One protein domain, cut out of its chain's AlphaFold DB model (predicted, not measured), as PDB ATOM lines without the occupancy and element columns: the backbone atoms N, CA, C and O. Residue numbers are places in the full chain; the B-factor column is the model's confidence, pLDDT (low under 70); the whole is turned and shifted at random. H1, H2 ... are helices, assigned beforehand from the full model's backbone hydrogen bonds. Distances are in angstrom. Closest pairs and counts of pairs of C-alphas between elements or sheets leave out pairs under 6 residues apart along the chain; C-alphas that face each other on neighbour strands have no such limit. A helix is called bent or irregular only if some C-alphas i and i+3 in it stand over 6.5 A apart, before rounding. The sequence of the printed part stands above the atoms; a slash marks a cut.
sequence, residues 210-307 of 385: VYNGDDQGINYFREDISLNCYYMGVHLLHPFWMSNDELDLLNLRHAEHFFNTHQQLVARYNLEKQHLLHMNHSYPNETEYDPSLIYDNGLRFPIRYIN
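Overview. This is residues 210 to 307 of the 385 residues of the protein "Hemocyanin_M domain-containing protein" of Bombyx mori (UniProt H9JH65). A long helix, H4, runs back beside two shorter ones, H1 and H2, that follow each other along its length, and the small H3 sits at the turn between H2 and H4. Beyond H4 a long stretch without named elements, residues 278 to 307, passes the H1 end of the helices, swings away from them and folds back near Asp 296. The printed part has 98 residues, with four named helices in the order H1, H2, H3, H4 and no named strand; the class is all helix. The whole is loose, with a radius of gyration of the C-alphas of 17.2 A and spans of 51 by 40 by 27 A.

Arrangement. H1, residues 214 to 222, and H2, residues 225 to 237, are close but not clearly touching, at a steep tilt of 66 degrees, the same way; their closest C-alphas, of Arg 222 and Asn 228, are 7.7 A apart. H3, residues 244 to 248, is apart from both. H4, residues 254 to 277, only just touches H3, with 3 pairs of C-alphas within 8 A, through residues 254 to 255 alone; the closest are Leu 247 and His 254, 6.6 A. H4 is close to H2 but not clearly touching, at a shallow tilt of 21 degrees, opposite ways; the closest C-alphas, of Val 234 and Phe 258, are 7.6 A apart. With residues 272 to 276 alone H4 touches H1, at a steep tilt of 45 degrees, opposite ways; the closest C-alphas, of Ile 218 and Glu 272, are 6.9 A apart. In H2, H3 and H4 every O i to N i+4 pair is within hydrogen-bond range; in H1 1 of 5 is, beside 5 of 6 O i to N i+3 pairs.

Along the chain. H1 begins at C-alpha 214 (-88.257, -24.313, 0.831), is 12.9 A long and irregular, with C-alphas 217 and 220 7.5 A apart. H2 is 18.7 A long, H3 5.8 A. H4 is 34.6 A long and ends at C-alpha 277 (-81.028, -21.946, 4.303).

Size, cuts and confidence. The C-alphas of Val 210 and Leu 249 are the two farthest apart, 51.4 A. The printed part has no cut, and no link between helices is long. Mean pLDDT of the printed part is 84.1; residues 211 to 215, 277 to 287 and 306 to 307 are under 70.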
ATOM      1  N   VAL A 210    -100.321 -22.504  -1.405       73.25
ATOM      2  CA  VAL A 210     -99.820 -22.464  -0.029       73.25
ATOM      3  C   VAL A 210     -98.363 -22.905  -0.057       73.25
ATOM      4  O   VAL A 210     -98.050 -23.953  -0.625       73.25
ATOM      5  N   TYR A 211     -97.495 -22.107   0.562       69.00
ATOM      6  CA  TYR A 211     -96.082 -22.428   0.688       69.00
ATOM      7  C   TYR A 211     -95.924 -23.798   1.351       69.00
ATOM      8  O   TYR A 211     -96.270 -23.971   2.521       69.00
ATOM      9  N   ASN A 212     -95.456 -24.780   0.584       61.59
ATOM     10  CA  ASN A 212     -95.382 -26.177   1.017       61.59
ATOM     11  C   ASN A 212     -93.948 -26.628   1.341       61.59
ATOM     12  O   ASN A 212     -93.734 -27.793   1.668       61.59
ATOM     13  N   GLY A 213     -92.977 -25.714   1.285       62.25
ATOM     14  CA  GLY A 213     -91.593 -25.970   1.659       62.25
ATOM     15  C   GLY A 213     -90.596 -25.100   0.899       62.25
ATOM     16  O   GLY A 213     -90.936 -24.402  -0.055       62.25
ATOM     17  N   ASP A 214     -89.334 -25.188   1.312       62.47
ATOM     18  CA  ASP A 214     -88.257 -24.313   0.831       62.47
ATOM     19  C   ASP A 214     -87.838 -24.526  -0.630       62.47
ATOM     20  O   ASP A 214     -87.198 -23.658  -1.220       62.47
ATOM     21  N   ASP A 215     -88.245 -25.630  -1.261       66.31
ATOM     22  CA  ASP A 215     -87.956 -25.885  -2.676       66.31
ATOM     23  C   ASP A 215     -88.694 -24.901  -3.602       66.31
ATOM     24  O   ASP A 215     -88.172 -24.543  -4.656       66.31
ATOM     25  N   GLN A 216     -89.865 -24.390  -3.202       73.44
ATOM     26  CA  GLN A 216     -90.538 -23.320  -3.953       73.44
ATOM     27  C   GLN A 216     -89.713 -22.024  -3.959       73.44
ATOM     28  O   GLN A 216     -89.746 -21.269  -4.931       73.44
ATOM     29  N   GLY A 217     -88.917 -21.786  -2.910       79.81
ATOM     30  CA  GLY A 217     -88.085 -20.591  -2.774       79.81
ATOM     31  C   GLY A 217     -87.010 -20.460  -3.855       79.81
ATOM     32  O   GLY A 217     -86.658 -19.343  -4.217       79.81
ATOM     33  N   ILE A 218     -86.529 -21.573  -4.424       87.38
ATOM     34  CA  ILE A 218     -85.527 -21.578  -5.508       87.38
ATOM     35  C   ILE A 218     -86.141 -21.621  -6.918       87.38
ATOM     36  O   ILE A 218     -85.404 -21.747  -7.899       87.38
ATOM     37  N   ASN A 219     -87.470 -21.538  -7.070       88.62
ATOM     38  CA  ASN A 219     -88.105 -21.636  -8.390       88.62
ATOM     39  C   ASN A 219     -87.628 -20.553  -9.360       88.62
ATOM     40  O   ASN A 219     -87.449 -20.856 -10.534       88.62
ATOM     41  N   TYR A 220     -87.295 -19.348  -8.881       91.19
ATOM     42  CA  TYR A 220     -86.720 -18.309  -9.742       91.19
ATOM     43  C   TYR A 220     -85.428 -18.745 -10.441       91.19
ATOM     44  O   TYR A 220     -85.137 -18.284 -11.538       91.19
ATOM     45  N   PHE A 221     -84.640 -19.619  -9.805       93.06
ATOM     46  CA  PHE A 221     -83.414 -20.157 -10.377       93.06
ATOM     47  C   PHE A 221     -83.722 -21.352 -11.280       93.06
ATOM     48  O   PHE A 221     -83.241 -21.411 -12.407       93.06
ATOM     49  N   ARG A 222     -84.542 -22.301 -10.808       91.44
ATOM     50  CA  ARG A 222     -84.849 -23.541 -11.547       91.44
ATOM     51  C   ARG A 222     -85.685 -23.311 -12.805       91.44
ATOM     52  O   ARG A 222     -85.535 -24.050 -13.771       91.44
ATOM     53  N   GLU A 223     -86.555 -22.311 -12.791       94.50
ATOM     54  CA  GLU A 223     -87.445 -21.953 -13.900       94.50
ATOM     55  C   GLU A 223     -86.903 -20.786 -14.731       94.50
ATOM     56  O   GLU A 223     -87.574 -20.333 -15.657       94.50
ATOM     57  N   ASP A 224     -85.688 -20.299 -14.446       96.25
ATOM     58  CA  ASP A 224     -85.069 -19.271 -15.276       96.25
ATOM     59  C   ASP A 224     -84.955 -19.763 -16.727       96.25
ATOM     60  O   ASP A 224     -84.418 -20.839 -17.027       96.25
ATOM     61  N   ILE A 225     -85.471 -18.954 -17.652       96.25
ATOM     62  CA  ILE A 225     -85.565 -19.324 -19.064       96.25
ATOM     63  C   ILE A 225     -84.183 -19.495 -19.701       96.25
ATOM     64  O   ILE A 225     -84.011 -20.316 -20.607       96.25
ATOM     65  N   SER A 226     -83.187 -18.746 -19.219       95.44
ATOM     66  CA  SER A 226     -81.829 -18.776 -19.753       95.44
ATOM     67  C   SER A 226     -81.078 -20.001 -19.250       95.44
ATOM     68  O   SER A 226     -80.415 -20.655 -20.051       95.44
ATOM     69  N   LEU A 227     -81.229 -20.369 -17.976       96.50
ATOM     70  CA  LEU A 227     -80.650 -21.585 -17.403       96.50
ATOM     71  C   LEU A 227     -81.198 -22.844 -18.085       96.50
ATOM     72  O   LEU A 227     -80.430 -23.724 -18.482       96.50
ATOM     73  N   ASN A 228     -82.514 -22.911 -18.296       96.31
ATOM     74  CA  ASN A 228     -83.134 -24.035 -19.001       96.31
ATOM     75  C   ASN A 228     -82.698 -24.093 -20.477       96.31
ATOM     76  O   ASN A 228     -82.401 -25.166 -21.006       96.31
ATOM     77  N   CYS A 229     -82.585 -22.941 -21.146       95.38
ATOM     78  CA  CYS A 229     -82.085 -22.884 -22.522       95.38
ATOM     79  C   CYS A 229     -80.592 -23.240 -22.609       95.38
ATOM     80  O   CYS A 229     -80.169 -23.882 -23.571       95.38
ATOM     81  N   TYR A 230     -79.798 -22.869 -21.601       95.88
ATOM     82  CA  TYR A 230     -78.399 -23.265 -21.469       95.88
ATOM     83  C   TYR A 230     -78.269 -24.786 -21.377       95.88
ATOM     84  O   TYR A 230     -77.467 -25.368 -22.106       95.88
ATOM     85  N   TYR A 231     -79.096 -25.445 -20.561       95.88
ATOM     86  CA  TYR A 231     -79.036 -26.899 -20.408       95.88
ATOM     87  C   TYR A 231     -79.402 -27.652 -21.699       95.88
ATOM     88  O   TYR A 231     -78.781 -28.664 -22.024       95.88
ATOM     89  N   MET A 232     -80.315 -27.111 -22.515       94.69
ATOM     90  CA  MET A 232     -80.534 -27.612 -23.880       94.69
ATOM     91  C   MET A 232     -79.263 -27.508 -24.739       94.69
ATOM     92  O   MET A 232     -78.949 -28.426 -25.494       94.69
ATOM     93  N   GLY A 233     -78.503 -26.417 -24.613       94.88
ATOM     94  CA  GLY A 233     -77.198 -26.268 -25.262       94.88
ATOM     95  C   GLY A 233     -76.178 -27.316 -24.805       94.88
ATOM     96  O   GLY A 233     -75.463 -27.868 -25.636       94.88
ATOM     97  N   VAL A 234     -76.152 -27.648 -23.509       95.00
ATOM     98  CA  VAL A 234     -75.301 -28.725 -22.968       95.00
ATOM     99  C   VAL A 234     -75.643 -30.066 -23.619       95.00
ATOM    100  O   VAL A 234     -74.735 -30.753 -24.085       95.00
ATOM    101  N   HIS A 235     -76.933 -30.404 -23.727       94.44
ATOM    102  CA  HIS A 235     -77.392 -31.603 -24.443       94.44
ATOM    103  C   HIS A 235     -76.977 -31.596 -25.916       94.44
ATOM    104  O   HIS A 235     -76.519 -32.607 -26.434       94.44
ATOM    105  N   LEU A 236     -77.106 -30.461 -26.606       95.00
ATOM    106  CA  LEU A 236     -76.722 -30.359 -28.014       95.00
ATOM    107  C   LEU A 236     -75.211 -30.485 -28.244       95.00
ATOM    108  O   LEU A 236     -74.831 -30.902 -29.328       95.00
ATOM    109  N   LEU A 237     -74.374 -30.128 -27.264       94.25
ATOM    110  CA  LEU A 237     -72.915 -30.303 -27.318       94.25
ATOM    111  C   LEU A 237     -72.471 -31.722 -26.949       94.25
ATOM    112  O   LEU A 237     -71.432 -32.180 -27.426       94.25
ATOM    113  N   HIS A 238     -73.247 -32.400 -26.101       92.75
ATOM    114  CA  HIS A 238     -72.969 -33.754 -25.624       92.75
ATOM    115  C   HIS A 238     -74.201 -34.658 -25.770       92.75
ATOM    116  O   HIS A 238     -74.709 -35.136 -24.756       92.75
ATOM    117  N   PRO A 239     -74.712 -34.917 -26.991       93.69
ATOM    118  CA  PRO A 239     -75.899 -35.744 -27.134       93.69
ATOM    119  C   PRO A 239     -75.616 -37.159 -26.630       93.69
ATOM    120  O   PRO A 239     -74.688 -37.818 -27.098       93.69
ATOM    121  N   PHE A 240     -76.447 -37.656 -25.717       89.75
ATOM    122  CA  PHE A 240     -76.300 -38.987 -25.110       89.75
ATOM    123  C   PHE A 240     -76.321 -40.151 -26.120       89.75
ATOM    124  O   PHE A 240     -75.894 -41.266 -25.825       89.75
ATOM    125  N   TRP A 241     -76.864 -39.926 -27.320       90.94
ATOM    126  CA  TRP A 241     -76.923 -40.920 -28.396       90.94
ATOM    127  C   TRP A 241     -75.712 -40.870 -29.335       90.94
ATOM    128  O   TRP A 241     -75.568 -41.766 -30.167       90.94
ATOM    129  N   MET A 242     -74.870 -39.837 -29.238       90.12
ATOM    130  CA  MET A 242     -73.667 -39.681 -30.051       90.12
ATOM    131  C   MET A 242     -72.492 -40.406 -29.384       90.12
ATOM    132  O   MET A 242     -72.295 -40.295 -28.169       90.12
ATOM    133  N   SER A 243     -71.719 -41.160 -30.169       87.38
ATOM    134  CA  SER A 243     -70.585 -41.925 -29.642       87.38
ATOM    135  C   SER A 243     -69.444 -41.007 -29.200       87.38
ATOM    136  O   SER A 243     -69.290 -39.890 -29.701       87.38
ATOM    137  N   ASN A 244     -68.615 -41.487 -28.268       85.69
ATOM    138  CA  ASN A 244     -67.423 -40.744 -27.856       85.69
ATOM    139  C   ASN A 244     -66.458 -40.549 -29.027       85.69
ATOM    140  O   ASN A 244     -65.895 -39.471 -29.129       85.69
ATOM    141  N   ASP A 245     -66.332 -41.524 -29.932       87.38
ATOM    142  CA  ASP A 245     -65.478 -41.404 -31.119       87.38
ATOM    143  C   ASP A 245     -65.902 -40.229 -32.004       87.38
ATOM    144  O   ASP A 245     -65.069 -39.446 -32.451       87.38
ATOM    145  N   GLU A 246     -67.207 -40.065 -32.231       88.19
ATOM    146  CA  GLU A 246     -67.723 -38.952 -33.025       88.19
ATOM    147  C   GLU A 246     -67.512 -37.605 -32.324       88.19
ATOM    148  O   GLU A 246     -67.126 -36.624 -32.961       88.19
ATOM    149  N   LEU A 247     -67.725 -37.557 -31.008       88.88
ATOM    150  CA  LEU A 247     -67.499 -36.352 -30.214       88.88
ATOM    151  C   LEU A 247     -66.007 -36.002 -30.107       88.88
ATOM    152  O   LEU A 247     -65.651 -34.824 -30.140       88.88
ATOM    153  N   ASP A 248     -65.129 -37.001 -30.038       87.69
ATOM    154  CA  ASP A 248     -63.675 -36.846 -29.953       87.69
ATOM    155  C   ASP A 248     -63.089 -36.230 -31.230       87.69
ATOM    156  O   ASP A 248     -62.148 -35.439 -31.141       87.69
ATOM    157  N   LEU A 249     -63.681 -36.501 -32.403       88.19
ATOM    158  CA  LEU A 249     -63.302 -35.847 -33.665       88.19
ATOM    159  C   LEU A 249     -63.472 -34.321 -33.623       88.19
ATOM    160  O   LEU A 249     -62.827 -33.605 -34.387       88.19
ATOM    161  N   LEU A 250     -64.346 -33.822 -32.749       86.69
ATOM    162  CA  LEU A 250     -64.658 -32.399 -32.618       86.69
ATOM    163  C   LEU A 250     -63.970 -31.786 -31.404       86.69
ATOM    164  O   LEU A 250     -63.464 -30.667 -31.467       86.69
ATOM    165  N   ASN A 251     -63.977 -32.512 -30.288       89.31
ATOM    166  CA  ASN A 251     -63.348 -32.110 -29.047       89.31
ATOM    167  C   ASN A 251     -62.901 -33.344 -28.247       89.31
ATOM    168  O   ASN A 251     -63.701 -33.995 -27.576       89.31
ATOM    169  N   LEU A 252     -61.590 -33.586 -28.218       89.44
ATOM    170  CA  LEU A 252     -60.965 -34.670 -27.446       89.44
ATOM    171  C   LEU A 252     -61.261 -34.612 -25.935       89.44
ATOM    172  O   LEU A 252     -61.141 -35.616 -25.237       89.44
ATOM    173  N   ARG A 253     -61.642 -33.436 -25.419       90.75
ATOM    174  CA  ARG A 253     -61.984 -33.198 -24.008       90.75
ATOM    175  C   ARG A 253     -63.492 -33.062 -23.785       90.75
ATOM    176  O   ARG A 253     -63.909 -32.509 -22.767       90.75
ATOM    177  N   HIS A 254     -64.327 -33.532 -24.717       90.50
ATOM    178  CA  HIS A 254     -65.784 -33.393 -24.617       90.50
ATOM    179  C   HIS A 254     -66.327 -33.978 -23.303       90.50
ATOM    180  O   HIS A 254     -67.120 -33.332 -22.624       90.50
ATOM    181  N   ALA A 255     -65.849 -35.156 -22.892       89.88
ATOM    182  CA  ALA A 255     -66.326 -35.813 -21.683       89.88
ATOM    183  C   ALA A 255     -65.925 -35.050 -20.409       89.88
ATOM    184  O   ALA A 255     -66.745 -34.884 -19.508       89.88
ATOM    185  N   GLU A 256     -64.704 -34.511 -20.349       92.44
ATOM    186  CA  GLU A 256     -64.284 -33.640 -19.242       92.44
ATOM    187  C   GLU A 256     -65.140 -32.375 -19.178       92.44
ATOM    188  O   GLU A 256     -65.554 -31.956 -18.098       92.44
ATOM    189  N   HIS A 257     -65.442 -31.780 -20.336       93.62
ATOM    190  CA  HIS A 257     -66.334 -30.630 -20.419       93.62
ATOM    191  C   HIS A 257     -67.741 -30.979 -19.922       93.62
ATOM    192  O   HIS A 257     -68.320 -30.208 -19.157       93.62
ATOM    193  N   PHE A 258     -68.289 -32.130 -20.319       92.62
ATOM    194  CA  PHE A 258     -69.572 -32.636 -19.831       92.62
ATOM    195  C   PHE A 258     -69.571 -32.782 -18.305       92.62
ATOM    196  O   PHE A 258     -70.462 -32.250 -17.638       92.62
ATOM    197  N   PHE A 259     -68.552 -33.440 -17.747       92.12
ATOM    198  CA  PHE A 259     -68.427 -33.653 -16.307       92.12
ATOM    199  C   PHE A 259     -68.298 -32.329 -15.544       92.12
ATOM    200  O   PHE A 259     -69.063 -32.074 -14.614       92.12
ATOM    201  N   ASN A 260     -67.388 -31.453 -15.977       94.88
ATOM    202  CA  ASN A 260     -67.188 -30.138 -15.373       94.88
ATOM    203  C   ASN A 260     -68.467 -29.290 -15.447       94.88
ATOM    204  O   ASN A 260     -68.866 -28.688 -14.458       94.88
ATOM    205  N   THR A 261     -69.171 -29.298 -16.581       95.62
ATOM    206  CA  THR A 261     -70.439 -28.565 -16.739       95.62
ATOM    207  C   THR A 261     -71.468 -28.988 -15.691       95.62
ATOM    208  O   THR A 261     -72.044 -28.138 -15.011       95.62
ATOM    209  N   HIS A 262     -71.670 -30.294 -15.503       94.44
ATOM    210  CA  HIS A 262     -72.604 -30.801 -14.499       94.44
ATOM    211  C   HIS A 262     -72.129 -30.508 -13.071       94.44
ATOM    212  O   HIS A 262     -72.929 -30.103 -12.230       94.44
ATOM    213  N   GLN A 263     -70.826 -30.630 -12.804       95.25
ATOM    214  CA  GLN A 263     -70.236 -30.294 -11.507       95.25
ATOM    215  C   GLN A 263     -70.447 -28.813 -11.146       95.25
ATOM    216  O   GLN A 263     -70.857 -28.509 -10.024       95.25
ATOM    217  N   GLN A 264     -70.247 -27.897 -12.096       97.06
ATOM    218  CA  GLN A 264     -70.485 -26.464 -11.902       97.06
ATOM    219  C   GLN A 264     -71.974 -26.136 -11.735       97.06
ATOM    220  O   GLN A 264     -72.323 -25.329 -10.875       97.06
ATOM    221  N   LEU A 265     -72.864 -26.783 -12.496       96.06
ATOM    222  CA  LEU A 265     -74.313 -26.613 -12.343       96.06
ATOM    223  C   LEU A 265     -74.793 -27.032 -10.949       96.06
ATOM    224  O   LEU A 265     -75.520 -26.282 -10.297       96.06
ATOM    225  N   VAL A 266     -74.342 -28.190 -10.459       94.69
ATOM    226  CA  VAL A 266     -74.676 -28.672  -9.110       94.69
ATOM    227  C   VAL A 266     -74.098 -27.745  -8.041       94.69
ATOM    228  O   VAL A 266     -74.798 -27.403  -7.088       94.69
ATOM    229  N   ALA A 267     -72.856 -27.278  -8.197       96.50
ATOM    230  CA  ALA A 267     -72.268 -26.306  -7.278       96.50
ATOM    231  C   ALA A 267     -73.085 -25.002  -7.236       96.50
ATOM    232  O   ALA A 267     -73.422 -24.516  -6.157       96.50
ATOM    233  N   ARG A 268     -73.472 -24.472  -8.402       95.31
ATOM    234  CA  ARG A 268     -74.282 -23.254  -8.519       95.31
ATOM    235  C   ARG A 268     -75.662 -23.406  -7.883       95.31
ATOM    236  O   ARG A 268     -76.108 -22.481  -7.205       95.31
ATOM    237  N   TYR A 269     -76.305 -24.553  -8.087       92.44
ATOM    238  CA  TYR A 269     -77.576 -24.913  -7.460       92.44
ATOM    239  C   TYR A 269     -77.458 -24.997  -5.933       92.44
ATOM    240  O   TYR A 269     -78.281 -24.443  -5.208       92.44
ATOM    241  N   ASN A 270     -76.395 -25.626  -5.429       90.44
ATOM    242  CA  ASN A 270     -76.151 -25.731  -3.992       90.44
ATOM    243  C   ASN A 270     -75.913 -24.362  -3.341       90.44
ATOM    244  O   ASN A 270     -76.347 -24.162  -2.210       90.44
ATOM    245  N   LEU A 271     -75.287 -23.415  -4.048       91.75
ATOM    246  CA  LEU A 271     -75.146 -22.036  -3.571       91.75
ATOM    247  C   LEU A 271     -76.505 -21.330  -3.422       91.75
ATOM    248  O   LEU A 271     -76.708 -20.647  -2.421       91.75
ATOM    249  N   GLU A 272     -77.448 -21.528  -4.354       89.50
ATOM    250  CA  GLU A 272     -78.815 -20.995  -4.201       89.50
ATOM    251  C   GLU A 272     -79.515 -21.583  -2.981       89.50
ATOM    252  O   GLU A 272     -80.082 -20.854  -2.169       89.50
ATOM    253  N   LYS A 273     -79.427 -22.908  -2.805       83.44
ATOM    254  CA  LYS A 273     -79.997 -23.562  -1.623       83.44
ATOM    255  C   LYS A 273     -79.370 -23.012  -0.342       83.44
ATOM    256  O   LYS A 273     -80.079 -22.574   0.551       83.44
ATOM    257  N   GLN A 274     -78.044 -22.949  -0.246       82.94
ATOM    258  CA  GLN A 274     -77.387 -22.411   0.949       82.94
ATOM    259  C   GLN A 274     -77.803 -20.968   1.255       82.94
ATOM    260  O   GLN A 274     -78.048 -20.647   2.416       82.94
ATOM    261  N   HIS A 275     -77.947 -20.116   0.237       79.88
ATOM    262  CA  HIS A 275     -78.441 -18.753   0.425       79.88
ATOM    263  C   HIS A 275     -79.828 -18.721   1.087       79.88
ATOM    264  O   HIS A 275     -80.048 -17.924   1.998       79.88
ATOM    265  N   LEU A 276     -80.731 -19.626   0.694       73.50
ATOM    266  CA  LEU A 276     -82.065 -19.730   1.287       73.50
ATOM    267  C   LEU A 276     -82.087 -20.422   2.660       73.50
ATOM    268  O   LEU A 276     -82.904 -20.042   3.493       73.50
ATOM    269  N   LEU A 277     -81.179 -21.365   2.952       67.69
ATOM    270  CA  LEU A 277     -81.028 -21.946   4.303       67.69
ATOM    271  C   LEU A 277     -80.719 -20.908   5.366       67.69
ATOM    272  O   LEU A 277     -81.158 -21.022   6.506       67.69
ATOM    273  N   HIS A 278     -79.919 -19.907   5.006       59.59
ATOM    274  CA  HIS A 278     -79.635 -18.810   5.917       59.59
ATOM    275  C   HIS A 278     -80.894 -17.992   6.244       59.59
ATOM    276  O   HIS A 278     -80.891 -17.273   7.240       59.59
ATOM    277  N   MET A 279     -81.958 -18.112   5.440       58.62
ATOM    278  CA  MET A 279     -83.234 -17.426   5.644       58.62
ATOM    279  C   MET A 279     -84.314 -18.311   6.288       58.62
ATOM    280  O   MET A 279     -85.116 -17.774   7.046       58.62
ATOM    281  N   ASN A 280     -84.320 -19.634   6.053       56.25
ATOM    282  CA  ASN A 280     -85.333 -20.570   6.565       56.25
ATOM    283  C   ASN A 280     -84.728 -21.849   7.179       56.25
ATOM    284  O   ASN A 280     -83.812 -22.466   6.641       56.25
ATOM    285  N   HIS A 281     -85.291 -22.285   8.309       51.56
ATOM    286  CA  HIS A 281     -84.870 -23.483   9.038       51.56
ATOM    287  C   HIS A 281     -85.742 -24.703   8.680       51.56
ATOM    288  O   HIS A 281     -86.693 -24.974   9.406       51.56
ATOM    289  N   SER A 282     -85.417 -25.439   7.606       54.56
ATOM    290  CA  SER A 282     -85.574 -26.911   7.460       54.56
ATOM    291  C   SER A 282     -85.863 -27.329   6.012       54.56
ATOM    292  O   SER A 282     -86.956 -27.096   5.502       54.56
ATOM    293  N   TYR A 283     -84.960 -28.111   5.409       54.91
ATOM    294  CA  TYR A 283     -85.244 -28.787   4.142       54.91
ATOM    295  C   TYR A 283     -85.884 -30.161   4.340       54.91
ATOM    296  O   TYR A 283     -85.292 -31.005   5.013       54.91
ATOM    297  N   PRO A 284     -87.023 -30.450   3.689       55.78
ATOM    298  CA  PRO A 284     -87.394 -31.830   3.424       55.78
ATOM    299  C   PRO A 284     -86.404 -32.451   2.422       55.78
ATOM    300  O   PRO A 284     -85.964 -31.797   1.474       55.78
ATOM    301  N   ASN A 285     -86.042 -33.720   2.637       55.53
ATOM    302  CA  ASN A 285     -85.122 -34.461   1.761       55.53
ATOM    303  C   ASN A 285     -85.755 -34.844   0.412       55.53
ATOM    304  O   ASN A 285     -85.031 -35.087  -0.550       55.53
ATOM    305  N   GLU A 286     -87.085 -34.874   0.331       62.62
ATOM    306  CA  GLU A 286     -87.841 -35.223  -0.871       62.62
ATOM    307  C   GLU A 286     -88.903 -34.164  -1.151       62.62
ATOM    308  O   GLU A 286     -89.581 -33.693  -0.235       62.62
ATOM    309  N   THR A 287     -89.038 -33.785  -2.422       67.88
ATOM    310  CA  THR A 287     -89.965 -32.740  -2.852       67.88
ATOM    311  C   THR A 287     -90.810 -33.212  -4.028       67.88
ATOM    312  O   THR A 287     -90.321 -33.775  -5.020       67.88
ATOM    313  N   GLU A 288     -92.117 -32.986  -3.887       76.94
ATOM    314  CA  GLU A 288     -93.067 -33.077  -4.987       76.94
ATOM    315  C   GLU A 288     -92.668 -32.093  -6.094       76.94
ATOM    316  O   GLU A 288     -92.182 -30.993  -5.828       76.94
ATOM    317  N   TYR A 289     -92.866 -32.504  -7.342       81.38
ATOM    318  CA  TYR A 289     -92.650 -31.662  -8.507       81.38
ATOM    319  C   TYR A 289     -93.901 -31.677  -9.381       81.38
ATOM    320  O   TYR A 289     -94.203 -32.682 -10.023       81.38
ATOM    321  N   ASP A 290     -94.621 -30.555  -9.389       85.62
ATOM    322  CA  ASP A 290     -95.752 -30.282 -10.276       85.62
ATOM    323  C   ASP A 290     -95.310 -29.260 -11.333       85.62
ATOM    324  O   ASP A 290     -95.260 -28.054 -11.057       85.62
ATOM    325  N   PRO A 291     -94.931 -29.715 -12.542       87.06
ATOM    326  CA  PRO A 291     -94.593 -28.806 -13.613       87.06
ATOM    327  C   PRO A 291     -95.869 -28.082 -14.036       87.06
ATOM    328  O   PRO A 291     -96.767 -28.659 -14.649       87.06
ATOM    329  N   SER A 292     -95.916 -26.777 -13.784       91.50
ATOM    330  CA  SER A 292     -97.012 -25.897 -14.198       91.50
ATOM    331  C   SER A 292     -97.038 -25.654 -15.720       91.50
ATOM    332  O   SER A 292     -97.386 -24.562 -16.159       91.50
ATOM    333  N   LEU A 293     -96.699 -26.653 -16.542       92.94
ATOM    334  CA  LEU A 293     -96.513 -26.590 -17.995       92.94
ATOM    335  C   LEU A 293     -97.568 -27.413 -18.753       92.94
ATOM    336  O   LEU A 293     -98.167 -28.355 -18.227       92.94
ATOM    337  N   ILE A 294     -97.773 -27.063 -20.026       91.19
ATOM    338  CA  ILE A 294     -98.674 -27.772 -20.945       91.19
ATOM    339  C   ILE A 294     -97.997 -28.025 -22.294       91.19
ATOM    340  O   ILE A 294     -97.281 -27.180 -22.832       91.19
ATOM    341  N   TYR A 295     -98.253 -29.200 -22.857       89.44
ATOM    342  CA  TYR A 295     -97.849 -29.557 -24.210       89.44
ATOM    343  C   TYR A 295     -98.673 -28.803 -25.259       89.44
ATOM    344  O   TYR A 295     -99.752 -28.279 -24.977       89.44
ATOM    345  N   ASP A 296     -98.190 -28.801 -26.503       85.88
ATOM    346  CA  ASP A 296     -98.838 -28.117 -27.635       85.88
ATOM    347  C   ASP A 296    -100.249 -28.658 -27.925       85.88
ATOM    348  O   ASP A 296    -101.114 -27.947 -28.431       85.88
ATOM    349  N   ASN A 297    -100.495 -29.919 -27.566       83.38
ATOM    350  CA  ASN A 297    -101.795 -30.578 -27.669       83.38
ATOM    351  C   ASN A 297    -102.718 -30.320 -26.456       83.38
ATOM    352  O   ASN A 297    -103.808 -30.886 -26.390       83.38
ATOM    353  N   GLY A 298    -102.293 -29.494 -25.496       84.12
ATOM    354  CA  GLY A 298    -103.052 -29.133 -24.296       84.12
ATOM    355  C   GLY A 298    -102.953 -30.128 -23.137       84.12
ATOM    356  O   GLY A 298    -103.515 -29.863 -22.073       84.12
ATOM    357  N   LEU A 299    -102.241 -31.249 -23.300       84.94
ATOM    358  CA  LEU A 299    -101.986 -32.175 -22.197       84.94
ATOM    359  C   LEU A 299    -101.052 -31.534 -21.166       84.94
ATOM    360  O   LEU A 299    -100.131 -30.796 -21.512       84.94
ATOM    361  N   ARG A 300    -101.276 -31.837 -19.887       85.75
ATOM    362  CA  ARG A 300    -100.390 -31.399 -18.803       85.75
ATOM    363  C   ARG A 300     -99.122 -32.239 -18.765       85.75
ATOM    364  O   ARG A 300     -99.135 -33.415 -19.137       85.75
ATOM    365  N   PHE A 301     -98.049 -31.632 -18.276       88.25
ATOM    366  CA  PHE A 301     -96.847 -32.376 -17.926       88.25
ATOM    367  C   PHE A 301     -97.129 -33.329 -16.749       88.25
ATOM    368  O   PHE A 301     -98.031 -33.072 -15.946       88.25
ATOM    369  N   PRO A 302     -96.406 -34.457 -16.658       84.31
ATOM    370  CA  PRO A 302     -96.572 -35.396 -15.557       84.31
ATOM    371  C   PRO A 302     -96.107 -34.791 -14.225       84.31
ATOM    372  O   PRO A 302     -95.097 -34.097 -14.168       84.31
ATOM    373  N   ILE A 303     -96.838 -35.101 -13.153       79.88
ATOM    374  CA  ILE A 303     -96.568 -34.641 -11.780       79.88
ATOM    375  C   ILE A 303     -95.889 -35.760 -10.989       79.88
ATOM    376  O   ILE A 303     -96.295 -36.917 -11.105       79.88
ATOM    377  N   ARG A 304     -94.902 -35.434 -10.152       79.31
ATOM    378  CA  ARG A 304     -94.261 -36.372  -9.219       79.31
ATOM    379  C   ARG A 304     -94.625 -36.030  -7.776       79.31
ATOM    380  O   ARG A 304     -94.115 -35.049  -7.256       79.31
ATOM    381  N   TYR A 305     -95.420 -36.868  -7.118       76.00
ATOM    382  CA  TYR A 305     -95.860 -36.675  -5.727       76.00
ATOM    383  C   TYR A 305     -94.805 -37.088  -4.681       76.00
ATOM    384  O   TYR A 305     -93.962 -37.945  -4.951       76.00
ATOM    385  N   ILE A 306     -94.879 -36.501  -3.476       65.19
ATOM    386  CA  ILE A 306     -94.071 -36.884  -2.300       65.19
ATOM    387  C   ILE A 306     -94.532 -38.252  -1.753       65.19
ATOM    388  O   ILE A 306     -95.721 -38.562  -1.816       65.19
ATOM    389  N   ASN A 307     -93.616 -39.066  -1.214       55.88
ATOM    390  CA  ASN A 307     -93.847 -40.470  -0.809       55.88
ATOM    391  C   ASN A 307     -94.089 -41.446  -1.973       55.88
ATOM    392  O   ASN A 307     -94.843 -42.413  -1.847       55.88
TER     393      ASN A 307